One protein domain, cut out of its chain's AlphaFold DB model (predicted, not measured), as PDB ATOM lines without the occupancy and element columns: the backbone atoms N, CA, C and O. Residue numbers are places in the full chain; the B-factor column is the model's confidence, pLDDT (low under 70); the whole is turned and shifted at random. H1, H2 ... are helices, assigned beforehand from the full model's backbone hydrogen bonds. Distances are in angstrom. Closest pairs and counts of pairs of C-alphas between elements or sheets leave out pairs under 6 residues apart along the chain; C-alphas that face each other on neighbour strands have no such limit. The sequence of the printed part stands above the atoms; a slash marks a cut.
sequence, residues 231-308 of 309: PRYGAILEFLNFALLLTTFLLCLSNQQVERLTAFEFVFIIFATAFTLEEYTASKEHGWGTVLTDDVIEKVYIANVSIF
ATOM      1  N   PRO A 231      21.475 -11.959 -27.701       81.50
ATOM      2  CA  PRO A 231      22.280 -13.170 -27.887       81.50
ATOM      3  C   PRO A 231      23.468 -12.991 -28.837       81.50
ATOM      4  O   PRO A 231      24.560 -13.489 -28.583       81.50
ATOM      5  N   ARG A 232      23.289 -12.219 -29.916       79.94
ATOM      6  CA  ARG A 232      24.356 -11.937 -30.881       79.94
ATOM      7  C   ARG A 232      25.579 -11.259 -30.264       79.94
ATOM      8  O   ARG A 232      26.698 -11.614 -30.620       79.94
ATOM      9  N   TYR A 233      25.388 -10.259 -29.402       82.94
ATOM     10  CA  TYR A 233      26.525  -9.599 -28.755       82.94
ATOM     11  C   TYR A 233      27.108 -10.477 -27.652       82.94
ATOM     12  O   TYR A 233      28.326 -10.493 -27.524       82.94
ATOM     13  N   GLY A 234      26.275 -11.256 -26.951       82.25
ATOM     14  CA  GLY A 234      26.737 -12.298 -26.028       82.25
ATOM     15  C   GLY A 234      27.733 -13.251 -26.694       82.25
ATOM     16  O   GLY A 234      28.869 -13.337 -26.249       82.25
ATOM     17  N   ALA A 235      27.373 -13.832 -27.842       82.25
ATOM     18  CA  ALA A 235      28.254 -14.737 -28.588       82.25
ATOM     19  C   ALA A 235      29.563 -14.070 -29.061       82.25
ATOM     20  O   ALA A 235      30.625 -14.688 -29.069       82.25
ATOM     21  N   ILE A 236      29.512 -12.792 -29.461       86.38
ATOM     22  CA  ILE A 236      30.720 -12.035 -29.836       86.38
ATOM     23  C   ILE A 236      31.612 -11.805 -28.613       86.38
ATOM     24  O   ILE A 236      32.831 -11.926 -28.724       86.38
ATOM     25  N   LEU A 237      31.021 -11.449 -27.471       85.25
ATOM     26  CA  LEU A 237      31.755 -11.231 -26.230       85.25
ATOM     27  C   LEU A 237      32.385 -12.528 -25.742       85.25
ATOM     28  O   LEU A 237      33.575 -12.515 -25.477       85.25
ATOM     29  N   GLU A 238      31.644 -13.632 -25.721       84.62
ATOM     30  CA  GLU A 238      32.144 -14.966 -25.377       84.62
ATOM     31  C   GLU A 238      33.337 -15.362 -26.262       84.62
ATOM     32  O   GLU A 238      34.408 -15.709 -25.759       84.62
ATOM     33  N   PHE A 239      33.211 -15.182 -27.581       88.62
ATOM     34  CA  PHE A 239      34.310 -15.415 -28.518       88.62
ATOM     35  C   PHE A 239      35.528 -14.519 -28.240       88.62
ATOM     36  O   PHE A 239      36.663 -14.995 -28.259       88.62
ATOM     37  N   LEU A 240      35.320 -13.221 -27.985       88.62
ATOM     38  CA  LEU A 240      36.406 -12.291 -27.654       88.62
ATOM     39  C   LEU A 240      37.082 -12.658 -26.337       88.62
ATOM     40  O   LEU A 240      38.306 -12.571 -26.238       88.62
ATOM     41  N   ASN A 241      36.299 -13.073 -25.349       86.56
ATOM     42  CA  ASN A 241      36.788 -13.495 -24.051       86.56
ATOM     43  C   ASN A 241      37.682 -14.733 -24.242       86.56
ATOM     44  O   ASN A 241      38.823 -14.752 -23.775       86.56
ATOM     45  N   PHE A 242      37.207 -15.736 -24.992       88.06
ATOM     46  CA  PHE A 242      37.980 -16.938 -25.312       88.06
ATOM     47  C   PHE A 242      39.259 -16.600 -26.089       88.06
ATOM     48  O   PHE A 242      40.343 -17.083 -25.759       88.06
ATOM     49  N   ALA A 243      39.169 -15.720 -27.088       91.25
ATOM     50  CA  ALA A 243      40.321 -15.266 -27.858       91.25
ATOM     51  C   ALA A 243      41.356 -14.538 -26.982       91.25
ATOM     52  O   ALA A 243      42.562 -14.711 -27.185       91.25
ATOM     53  N   LEU A 244      40.912 -13.753 -25.997       89.50
ATOM     54  CA  LEU A 244      41.783 -13.071 -25.039       89.50
ATOM     55  C   LEU A 244      42.486 -14.082 -24.130       89.50
ATOM     56  O   LEU A 244      43.710 -14.005 -23.975       89.50
ATOM     57  N   LEU A 245      41.751 -15.056 -23.588       88.56
ATOM     58  CA  LEU A 245      42.324 -16.130 -22.778       88.56
ATOM     59  C   LEU A 245      43.361 -16.926 -23.580       88.56
ATOM     60  O   LEU A 245      44.486 -17.104 -23.113       88.56
ATOM     61  N   LEU A 246      43.032 -17.311 -24.816       90.56
ATOM     62  CA  LEU A 246      43.941 -18.017 -25.719       90.56
ATOM     63  C   LEU A 246      45.190 -17.186 -26.040       90.56
ATOM     64  O   LEU A 246      46.308 -17.695 -25.998       90.56
ATOM     65  N   THR A 247      45.025 -15.897 -26.332       90.12
ATOM     66  CA  THR A 247      46.152 -15.000 -26.623       90.12
ATOM     67  C   THR A 247      47.066 -14.865 -25.407       90.12
ATOM     68  O   THR A 247      48.285 -14.962 -25.534       90.12
ATOM     69  N   THR A 248      46.491 -14.694 -24.217       87.81
ATOM     70  CA  THR A 248      47.252 -14.581 -22.965       87.81
ATOM     71  C   THR A 248      47.964 -15.893 -22.632       87.81
ATOM     72  O   THR A 248      49.120 -15.869 -22.211       87.81
ATOM     73  N   PHE A 249      47.332 -17.037 -22.902       87.38
ATOM     74  CA  PHE A 249      47.944 -18.359 -22.778       87.38
ATOM     75  C   PHE A 249      49.152 -18.534 -23.713       87.38
ATOM     76  O   PHE A 249      50.225 -18.945 -23.274       87.38
ATOM     77  N   LEU A 250      49.026 -18.159 -24.989       90.25
ATOM     78  CA  LEU A 250      50.139 -18.230 -25.941       90.25
ATOM     79  C   LEU A 250      51.279 -17.268 -25.572       90.25
ATOM     80  O   LEU A 250      52.450 -17.628 -25.695       90.25
ATOM     81  N   LEU A 251      50.961 -16.064 -25.086       87.38
ATOM     82  CA  LEU A 251      51.961 -15.106 -24.597       87.38
ATOM     83  C   LEU A 251      52.686 -15.608 -23.345       87.38
ATOM     84  O   LEU A 251      53.886 -15.358 -23.205       87.38
ATOM     85  N   CYS A 252      51.972 -16.316 -22.470       86.06
ATOM     86  CA  CYS A 252      52.525 -17.001 -21.308       86.06
ATOM     87  C   CYS A 252      53.534 -18.077 -21.744       86.06
ATOM     88  O   CYS A 252      54.698 -18.002 -21.355       86.06
ATOM     89  N   LEU A 253      53.148 -18.986 -22.651       86.31
ATOM     90  CA  LEU A 253      54.054 -20.014 -23.183       86.31
ATOM     91  C   LEU A 253      55.262 -19.422 -23.922       86.31
ATOM     92  O   LEU A 253      56.379 -19.916 -23.792       86.31
ATOM     93  N   SER A 254      55.061 -18.347 -24.687       87.00
ATOM     94  CA  SER A 254      56.144 -17.716 -25.449       87.00
ATOM     95  C   SER A 254      57.179 -17.014 -24.567       87.00
ATOM     96  O   SER A 254      58.327 -16.887 -24.991       87.00
ATOM     97  N   ASN A 255      56.789 -16.506 -23.396       83.38
ATOM     98  CA  ASN A 255      57.667 -15.745 -22.498       83.38
ATOM     99  C   ASN A 255      57.971 -16.502 -21.197       83.38
ATOM    100  O   ASN A 255      58.377 -15.883 -20.212       83.38
ATOM    101  N   GLN A 256      57.772 -17.821 -21.191       77.19
ATOM    102  CA  GLN A 256      57.903 -18.650 -20.002       77.19
ATOM    103  C   GLN A 256      59.345 -18.639 -19.469       77.19
ATOM    104  O   GLN A 256      60.303 -18.904 -20.200       77.19
ATOM    105  N   GLN A 257      59.499 -18.371 -18.170       74.88
ATOM    106  CA  GLN A 257      60.777 -18.443 -17.458       74.88
ATOM    107  C   GLN A 257      60.636 -19.364 -16.245       74.88
ATOM    108  O   GLN A 257      59.788 -19.154 -15.389       74.88
ATOM    109  N   VAL A 258      61.495 -20.381 -16.141       73.25
ATOM    110  CA  VAL A 258      61.389 -21.433 -15.106       73.25
ATOM    111  C   VAL A 258      61.674 -20.906 -13.690       73.25
ATOM    112  O   VAL A 258      61.226 -21.482 -12.705       73.25
ATOM    113  N   GLU A 259      62.411 -19.801 -13.569       74.81
ATOM    114  CA  GLU A 259      62.905 -19.303 -12.279       74.81
ATOM    115  C   GLU A 259      62.050 -18.184 -11.661       74.81
ATOM    116  O   GLU A 259      62.245 -17.852 -10.489       74.81
ATOM    117  N   ARG A 260      61.132 -17.560 -12.417       76.12
ATOM    118  CA  ARG A 260      60.352 -16.400 -11.949       76.12
ATOM    119  C   ARG A 260      58.971 -16.336 -12.584       76.12
ATOM    120  O   ARG A 260      58.848 -16.475 -13.794       76.12
ATOM    121  N   LEU A 261      57.979 -15.983 -11.763       75.62
ATOM    122  CA  LEU A 261      56.642 -15.667 -12.252       75.62
ATOM    123  C   LEU A 261      56.671 -14.394 -13.097       75.62
ATOM    124  O   LEU A 261      57.036 -13.316 -12.612       75.62
ATOM    125  N   THR A 262      56.283 -14.520 -14.359       80.44
ATOM    126  CA  THR A 262      56.277 -13.405 -15.312       80.44
ATOM    127  C   THR A 262      54.950 -12.647 -15.226       80.44
ATOM    128  O   THR A 262      53.907 -13.223 -14.933       80.44
ATOM    129  N   ALA A 263      54.943 -11.339 -15.510       83.50
ATOM    130  CA  ALA A 263      53.713 -10.535 -15.477       83.50
ATOM    131  C   ALA A 263      52.580 -11.131 -16.346       83.50
ATOM    132  O   ALA A 263      51.414 -11.065 -15.967       83.50
ATOM    133  N   PHE A 264      52.925 -11.768 -17.471       83.12
ATOM    134  CA  PHE A 264      51.971 -12.458 -18.345       83.12
ATOM    135  C   PHE A 264      51.333 -13.695 -17.697       83.12
ATOM    136  O   PHE A 264      50.153 -13.940 -17.923       83.12
ATOM    137  N   GLU A 265      52.063 -14.430 -16.853       83.94
ATOM    138  CA  GLU A 265      51.517 -15.564 -16.093       83.94
ATOM    139  C   GLU A 265      50.508 -15.083 -15.052       83.94
ATOM    140  O   GLU A 265      49.442 -15.672 -14.904       83.94
ATOM    141  N   PHE A 266      50.790 -13.968 -14.373       86.44
ATOM    142  CA  PHE A 266      49.854 -13.395 -13.405       86.44
ATOM    143  C   PHE A 266      48.552 -12.930 -14.073       86.44
ATOM    144  O   PHE A 266      47.460 -13.221 -13.587       86.44
ATOM    145  N   VAL A 267      48.663 -12.255 -15.221       87.25
ATOM    146  CA  VAL A 267      47.499 -11.851 -16.023       87.25
ATOM    147  C   VAL A 267      46.726 -13.082 -16.501       87.25
ATOM    148  O   VAL A 267      45.504 -13.115 -16.370       87.25
ATOM    149  N   PHE A 268      47.420 -14.119 -16.979       87.62
ATOM    150  CA  PHE A 268      46.797 -15.380 -17.377       87.62
ATOM    151  C   PHE A 268      46.020 -16.033 -16.228       87.62
ATOM    152  O   PHE A 268      44.867 -16.406 -16.422       87.62
ATOM    153  N   ILE A 269      46.603 -16.117 -15.028       86.38
ATOM    154  CA  ILE A 269      45.951 -16.704 -13.847       86.38
ATOM    155  C   ILE A 269      44.670 -15.940 -13.486       86.38
ATOM    156  O   ILE A 269      43.655 -16.570 -13.185       86.38
ATOM    157  N   ILE A 270      44.685 -14.603 -13.543       89.12
ATOM    158  CA  ILE A 270      43.485 -13.788 -13.284       89.12
ATOM    159  C   ILE A 270      42.388 -14.103 -14.303       89.12
ATOM    160  O   ILE A 270      41.256 -14.376 -13.903       89.12
ATOM    161  N   PHE A 271      42.710 -14.100 -15.600       86.56
ATOM    162  CA  PHE A 271      41.727 -14.403 -16.642       86.56
ATOM    163  C   PHE A 271      41.209 -15.840 -16.539       86.56
ATOM    164  O   PHE A 271      40.002 -16.046 -16.584       86.56
ATOM    165  N   ALA A 272      42.085 -16.821 -16.317       85.88
ATOM    166  CA  ALA A 272      41.690 -18.213 -16.130       85.88
ATOM    167  C   ALA A 272      40.755 -18.386 -14.921       85.88
ATOM    168  O   ALA A 272      39.756 -19.090 -15.018       85.88
ATOM    169  N   THR A 273      41.033 -17.695 -13.811       86.88
ATOM    170  CA  THR A 273      40.179 -17.732 -12.610       86.88
ATOM    171  C   THR A 273      38.820 -17.073 -12.849       86.88
ATOM    172  O   THR A 273      37.808 -17.551 -12.349       86.88
ATOM    173  N   ALA A 274      38.770 -15.978 -13.615       85.44
ATOM    174  CA  ALA A 274      37.506 -15.336 -13.972       85.44
ATOM    175  C   ALA A 274      36.626 -16.268 -14.822       85.44
ATOM    176  O   ALA A 274      35.441 -16.417 -14.537       85.44
ATOM    177  N   PHE A 275      37.231 -16.953 -15.797       83.12
ATOM    178  CA  PHE A 275      36.554 -17.935 -16.645       83.12
ATOM    179  C   PHE A 275      36.011 -19.134 -15.868       83.12
ATOM    180  O   PHE A 275      34.866 -19.530 -16.066       83.12
ATOM    181  N   THR A 276      36.798 -19.708 -14.953       82.31
ATOM    182  CA  THR A 276      36.319 -20.840 -14.144       82.31
ATOM    183  C   THR A 276      35.181 -20.441 -13.207       82.31
ATOM    184  O   THR A 276      34.315 -21.262 -12.909       82.31
ATOM    185  N   LEU A 277      35.155 -19.188 -12.748       81.94
ATOM    186  CA  LEU A 277      34.098 -18.672 -11.882       81.94
ATOM    187  C   LEU A 277      32.794 -18.392 -12.647       81.94
ATOM    188  O   LEU A 277      31.712 -18.605 -12.095       81.94
ATOM    189  N   GLU A 278      32.889 -17.951 -13.902       80.56
ATOM    190  CA  GLU A 278      31.745 -17.820 -14.813       80.56
ATOM    191  C   GLU A 278      31.081 -19.184 -15.055       80.56
ATOM    192  O   GLU A 278      29.890 -19.336 -14.774       80.56
ATOM    193  N   GLU A 279      31.868 -20.201 -15.420       76.31
ATOM    194  CA  GLU A 279      31.375 -21.568 -15.650       76.31
ATOM    195  C   GLU A 279      30.756 -22.186 -14.386       76.31
ATOM    196  O   GLU A 279      29.675 -22.779 -14.407       76.31
ATOM    197  N   TYR A 280      31.400 -21.971 -13.234       75.19
ATOM    198  CA  TYR A 280      30.878 -22.419 -11.944       75.19
ATOM    199  C   TYR A 280      29.518 -21.783 -11.613       75.19
ATOM    200  O   TYR A 280      28.637 -22.438 -11.048       75.19
ATOM    201  N   THR A 281      29.336 -20.508 -11.961       74.81
ATOM    202  CA  THR A 281      28.072 -19.794 -11.744       74.81
ATOM    203  C   THR A 281      26.992 -20.325 -12.687       74.81
ATOM    204  O   THR A 281      25.902 -20.656 -12.221       74.81
ATOM    205  N   ALA A 282      27.309 -20.509 -13.972       67.00
ATOM    206  CA  ALA A 282      26.386 -21.055 -14.969       67.00
ATOM    207  C   ALA A 282      25.911 -22.480 -14.620       67.00
ATOM    208  O   ALA A 282      24.709 -22.769 -14.668       67.00
ATOM    209  N   SER A 283      26.834 -23.335 -14.163       64.56
ATOM    210  CA  SER A 283      26.556 -24.698 -13.687       64.56
ATOM    211  C   SER A 283      25.608 -24.739 -12.484       64.56
ATOM    212  O   SER A 283      24.794 -25.655 -12.336       64.56
ATOM    213  N   LYS A 284      25.686 -23.731 -11.606       69.81
ATOM    214  CA  LYS A 284      24.796 -23.608 -10.447       69.81
ATOM    215  C   LYS A 284      23.375 -23.193 -10.851       69.81
ATOM    216  O   LYS A 284      22.434 -23.589 -10.168       69.81
ATOM    217  N   GLU A 285      23.222 -22.421 -11.927       59.19
ATOM    218  CA  GLU A 285      21.923 -21.929 -12.411       59.19
ATOM    219  C   GLU A 285      21.132 -22.976 -13.215       59.19
ATOM    220  O   GLU A 285      19.913 -23.048 -13.078       59.19
ATOM    221  N   HIS A 286      21.799 -23.818 -14.014       55.72
ATOM    222  CA  HIS A 286      21.125 -24.742 -14.948       55.72
ATOM    223  C   HIS A 286      21.043 -26.202 -14.462       55.72
ATOM    224  O   HIS A 286      20.329 -27.008 -15.059       55.72
ATOM    225  N   GLY A 287      21.715 -26.535 -13.355       53.38
ATOM    226  CA  GLY A 287      21.778 -27.890 -12.806       53.38
ATOM    227  C   GLY A 287      22.858 -28.754 -13.470       53.38
ATOM    228  O   GLY A 287      23.167 -28.626 -14.647       53.38
ATOM    229  N   TRP A 288      23.436 -29.684 -12.706       47.72
ATOM    230  CA  TRP A 288      24.583 -30.499 -13.142       47.72
ATOM    231  C   TRP A 288      24.234 -31.501 -14.261       47.72
ATOM    232  O   TRP A 288      25.124 -32.028 -14.920       47.72
ATOM    233  N   GLY A 289      22.945 -31.799 -14.458       46.72
ATOM    234  CA  GLY A 289      22.479 -32.833 -15.385       46.72
ATOM    235  C   GLY A 289      22.515 -32.439 -16.861       46.72
ATOM    236  O   GLY A 289      22.694 -33.320 -17.690       46.72
ATOM    237  N   THR A 290      22.367 -31.153 -17.186       48.31
ATOM    238  CA  THR A 290      22.375 -30.632 -18.567       48.31
ATOM    239  C   THR A 290      23.789 -30.292 -19.041       48.31
ATOM    240  O   THR A 290      24.148 -30.607 -20.172       48.31
ATOM    241  N   VAL A 291      24.626 -29.751 -18.152       44.22
ATOM    242  CA  VAL A 291      26.023 -29.371 -18.440       44.22
ATOM    243  C   VAL A 291      26.894 -30.597 -18.776       44.22
ATOM    244  O   VAL A 291      27.610 -30.608 -19.773       44.22
ATOM    245  N   LEU A 292      26.750 -31.703 -18.032       44.34
ATOM    246  CA  LEU A 292      27.571 -32.912 -18.221       44.34
ATOM    247  C   LEU A 292      27.280 -33.700 -19.518       44.34
ATOM    248  O   LEU A 292      28.100 -34.535 -19.938       44.34
ATOM    249  N   THR A 293      26.107 -33.500 -20.125       44.53
ATOM    250  CA  THR A 293      25.672 -34.223 -21.332       44.53
ATOM    251  C   THR A 293      26.059 -33.535 -22.634       44.53
ATOM    252  O   THR A 293      26.394 -34.253 -23.578       44.53
ATOM    253  N   ASP A 294      26.083 -32.202 -22.683       44.12
ATOM    254  CA  ASP A 294      26.172 -31.479 -23.957       44.12
ATOM    255  C   ASP A 294      27.597 -31.069 -24.361       44.12
ATOM    256  O   ASP A 294      27.869 -30.970 -25.560       44.12
ATOM    257  N   ASP A 295      28.547 -30.947 -23.424       48.62
ATOM    258  CA  ASP A 295      29.871 -30.414 -23.758       48.62
ATOM    259  C   ASP A 295      31.009 -31.452 -23.785       48.62
ATOM    260  O   ASP A 295      31.671 -31.790 -22.799       48.62
ATOM    261  N   VAL A 296      31.317 -31.931 -24.996       49.66
ATOM    262  CA  VAL A 296      32.578 -32.641 -25.296       49.66
ATOM    263  C   VAL A 296      33.790 -31.744 -24.990       49.66
ATOM    264  O   VAL A 296      34.863 -32.253 -24.660       49.66
ATOM    265  N   ILE A 297      33.620 -30.420 -25.054       51.16
ATOM    266  CA  ILE A 297      34.669 -29.429 -24.799       51.16
ATOM    267  C   ILE A 297      35.008 -29.356 -23.306       51.16
ATOM    268  O   ILE A 297      36.191 -29.333 -22.969       51.16
ATOM    269  N   GLU A 298      34.025 -29.434 -22.405       49.81
ATOM    270  CA  GLU A 298      34.261 -29.428 -20.954       49.81
ATOM    271  C   GLU A 298      35.008 -30.693 -20.498       49.81
ATOM    272  O   GLU A 298      35.956 -30.618 -19.715       49.81
ATOM    273  N   LYS A 299      34.701 -31.859 -21.089       46.16
ATOM    274  CA  LYS A 299      35.476 -33.098 -20.861       46.16
ATOM    275  C   LYS A 299      36.938 -32.953 -21.286       46.16
ATOM    276  O   LYS A 299      37.821 -33.480 -20.611       46.16
ATOM    277  N   VAL A 300      37.210 -32.226 -22.372       50.56
ATOM    278  CA  VAL A 300      38.578 -31.918 -22.823       50.56
ATOM    279  C   VAL A 300      39.240 -30.876 -21.914       50.56
ATOM    280  O   VAL A 300      40.431 -30.991 -21.628       50.56
ATOM    281  N   TYR A 301      38.491 -29.896 -21.406       50.47
ATOM    282  CA  TYR A 301      39.006 -28.854 -20.513       50.47
ATOM    283  C   TYR A 301      39.362 -29.410 -19.125       50.47
ATOM    284  O   TYR A 301      40.477 -29.197 -18.648       50.47
ATOM    285  N   ILE A 302      38.479 -30.212 -18.520       50.09
ATOM    286  CA  ILE A 302      38.714 -30.896 -17.236       50.09
ATOM    287  C   ILE A 302      39.855 -31.917 -17.365       50.09
ATOM    288  O   ILE A 302      40.711 -32.005 -16.478       50.09
ATOM    289  N   ALA A 303      39.926 -32.649 -18.484       46.56
ATOM    290  CA  ALA A 303      41.042 -33.556 -18.746       46.56
ATOM    291  C   ALA A 303      42.375 -32.800 -18.860       46.56
ATOM    292  O   ALA A 303      43.366 -33.242 -18.288       46.56
ATOM    293  N   ASN A 304      42.405 -31.640 -19.524       44.72
ATOM    294  CA  ASN A 304      43.623 -30.835 -19.651       44.72
ATOM    295  C   ASN A 304      44.053 -30.184 -18.330       44.72
ATOM    296  O   ASN A 304      45.242 -30.179 -18.029       44.72
ATOM    297  N   VAL A 305      43.120 -29.701 -17.503       47.06
ATOM    298  CA  VAL A 305      43.441 -29.183 -16.157       47.06
ATOM    299  C   VAL A 305      44.009 -30.288 -15.254       47.06
ATOM    300  O   VAL A 305      44.927 -30.028 -14.481       47.06
ATOM    301  N   SER A 306      43.554 -31.534 -15.412       42.53
ATOM    302  CA  SER A 306      44.086 -32.690 -14.666       42.53
ATOM    303  C   SER A 306      45.461 -33.174 -15.154       42.53
ATOM    304  O   SER A 306      46.112 -33.943 -14.457       42.53
ATOM    305  N   ILE A 307      45.909 -32.747 -16.341       41.34
ATOM    306  CA  ILE A 307      47.229 -33.090 -16.906       41.34
ATOM    307  C   ILE A 307      48.318 -32.099 -16.441       41.34
ATOM    308  O   ILE A 307      49.506 -32.385 -16.574       41.34
ATOM    309  N   PHE A 308      47.933 -30.952 -15.866       38.56
ATOM    310  CA  PHE A 308      48.846 -29.906 -15.383       38.56
ATOM    311  C   PHE A 308      49.018 -29.857 -13.845       38.56
ATOM    312  O   PHE A 308      49.605 -28.900 -13.335       38.56
TER     313      PHE A 308
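This is residues 231 to 308 of the 309 residues of the protein "Predicted protein" of Postia placenta (strain ATCC 44394 / Madison 698-R) (UniProt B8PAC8). Two long helices, H1 and H2, make a splayed helical hairpin, a loose V that touches only near its linked end. At the far end of H2 the short H3 turns the chain, and H4 folds back, apart from H1 and H2. The printed part has 78 residues with four named helices, H1 to H4, and is all helix. It is loose, with a radius of gyration of the C-alphas of 14.6 A and spans of 43 by 30 by 18 A.

Start with H1, residues 231 to 254, and H2, residues 263 to 286: this hairpin touches through residues 245 to 252 and 264 to 272 alone, closest at the C-alphas of Cys 252 and Phe 264, 5.5 A. They run opposite ways at a steep tilt of 36 degrees, only just past shallow. H3, residues 288 to 294, is close to H2 but not clearly touching; their closest C-alphas, Ser 283 and Val 291, are 6.7 A apart. H4, residues 296 to 307, meets H3 only through their link. In H1, H2 and H4 every O i to N i+4 pair is within hydrogen-bond range; H3 has 0 of 3, and 1 of 4 O i to N i+3.

Find C-alpha 231 at (22.280, -13.170, -27.887); H1 runs 34.3 A from there, H2 35.6 A, H3 11.0 A, and H4 16.9 A to C-alpha 307 at (47.229, -33.090, -16.906).

The printed part has no cut and no long link; residues 282 to 308 are under pLDDT 70.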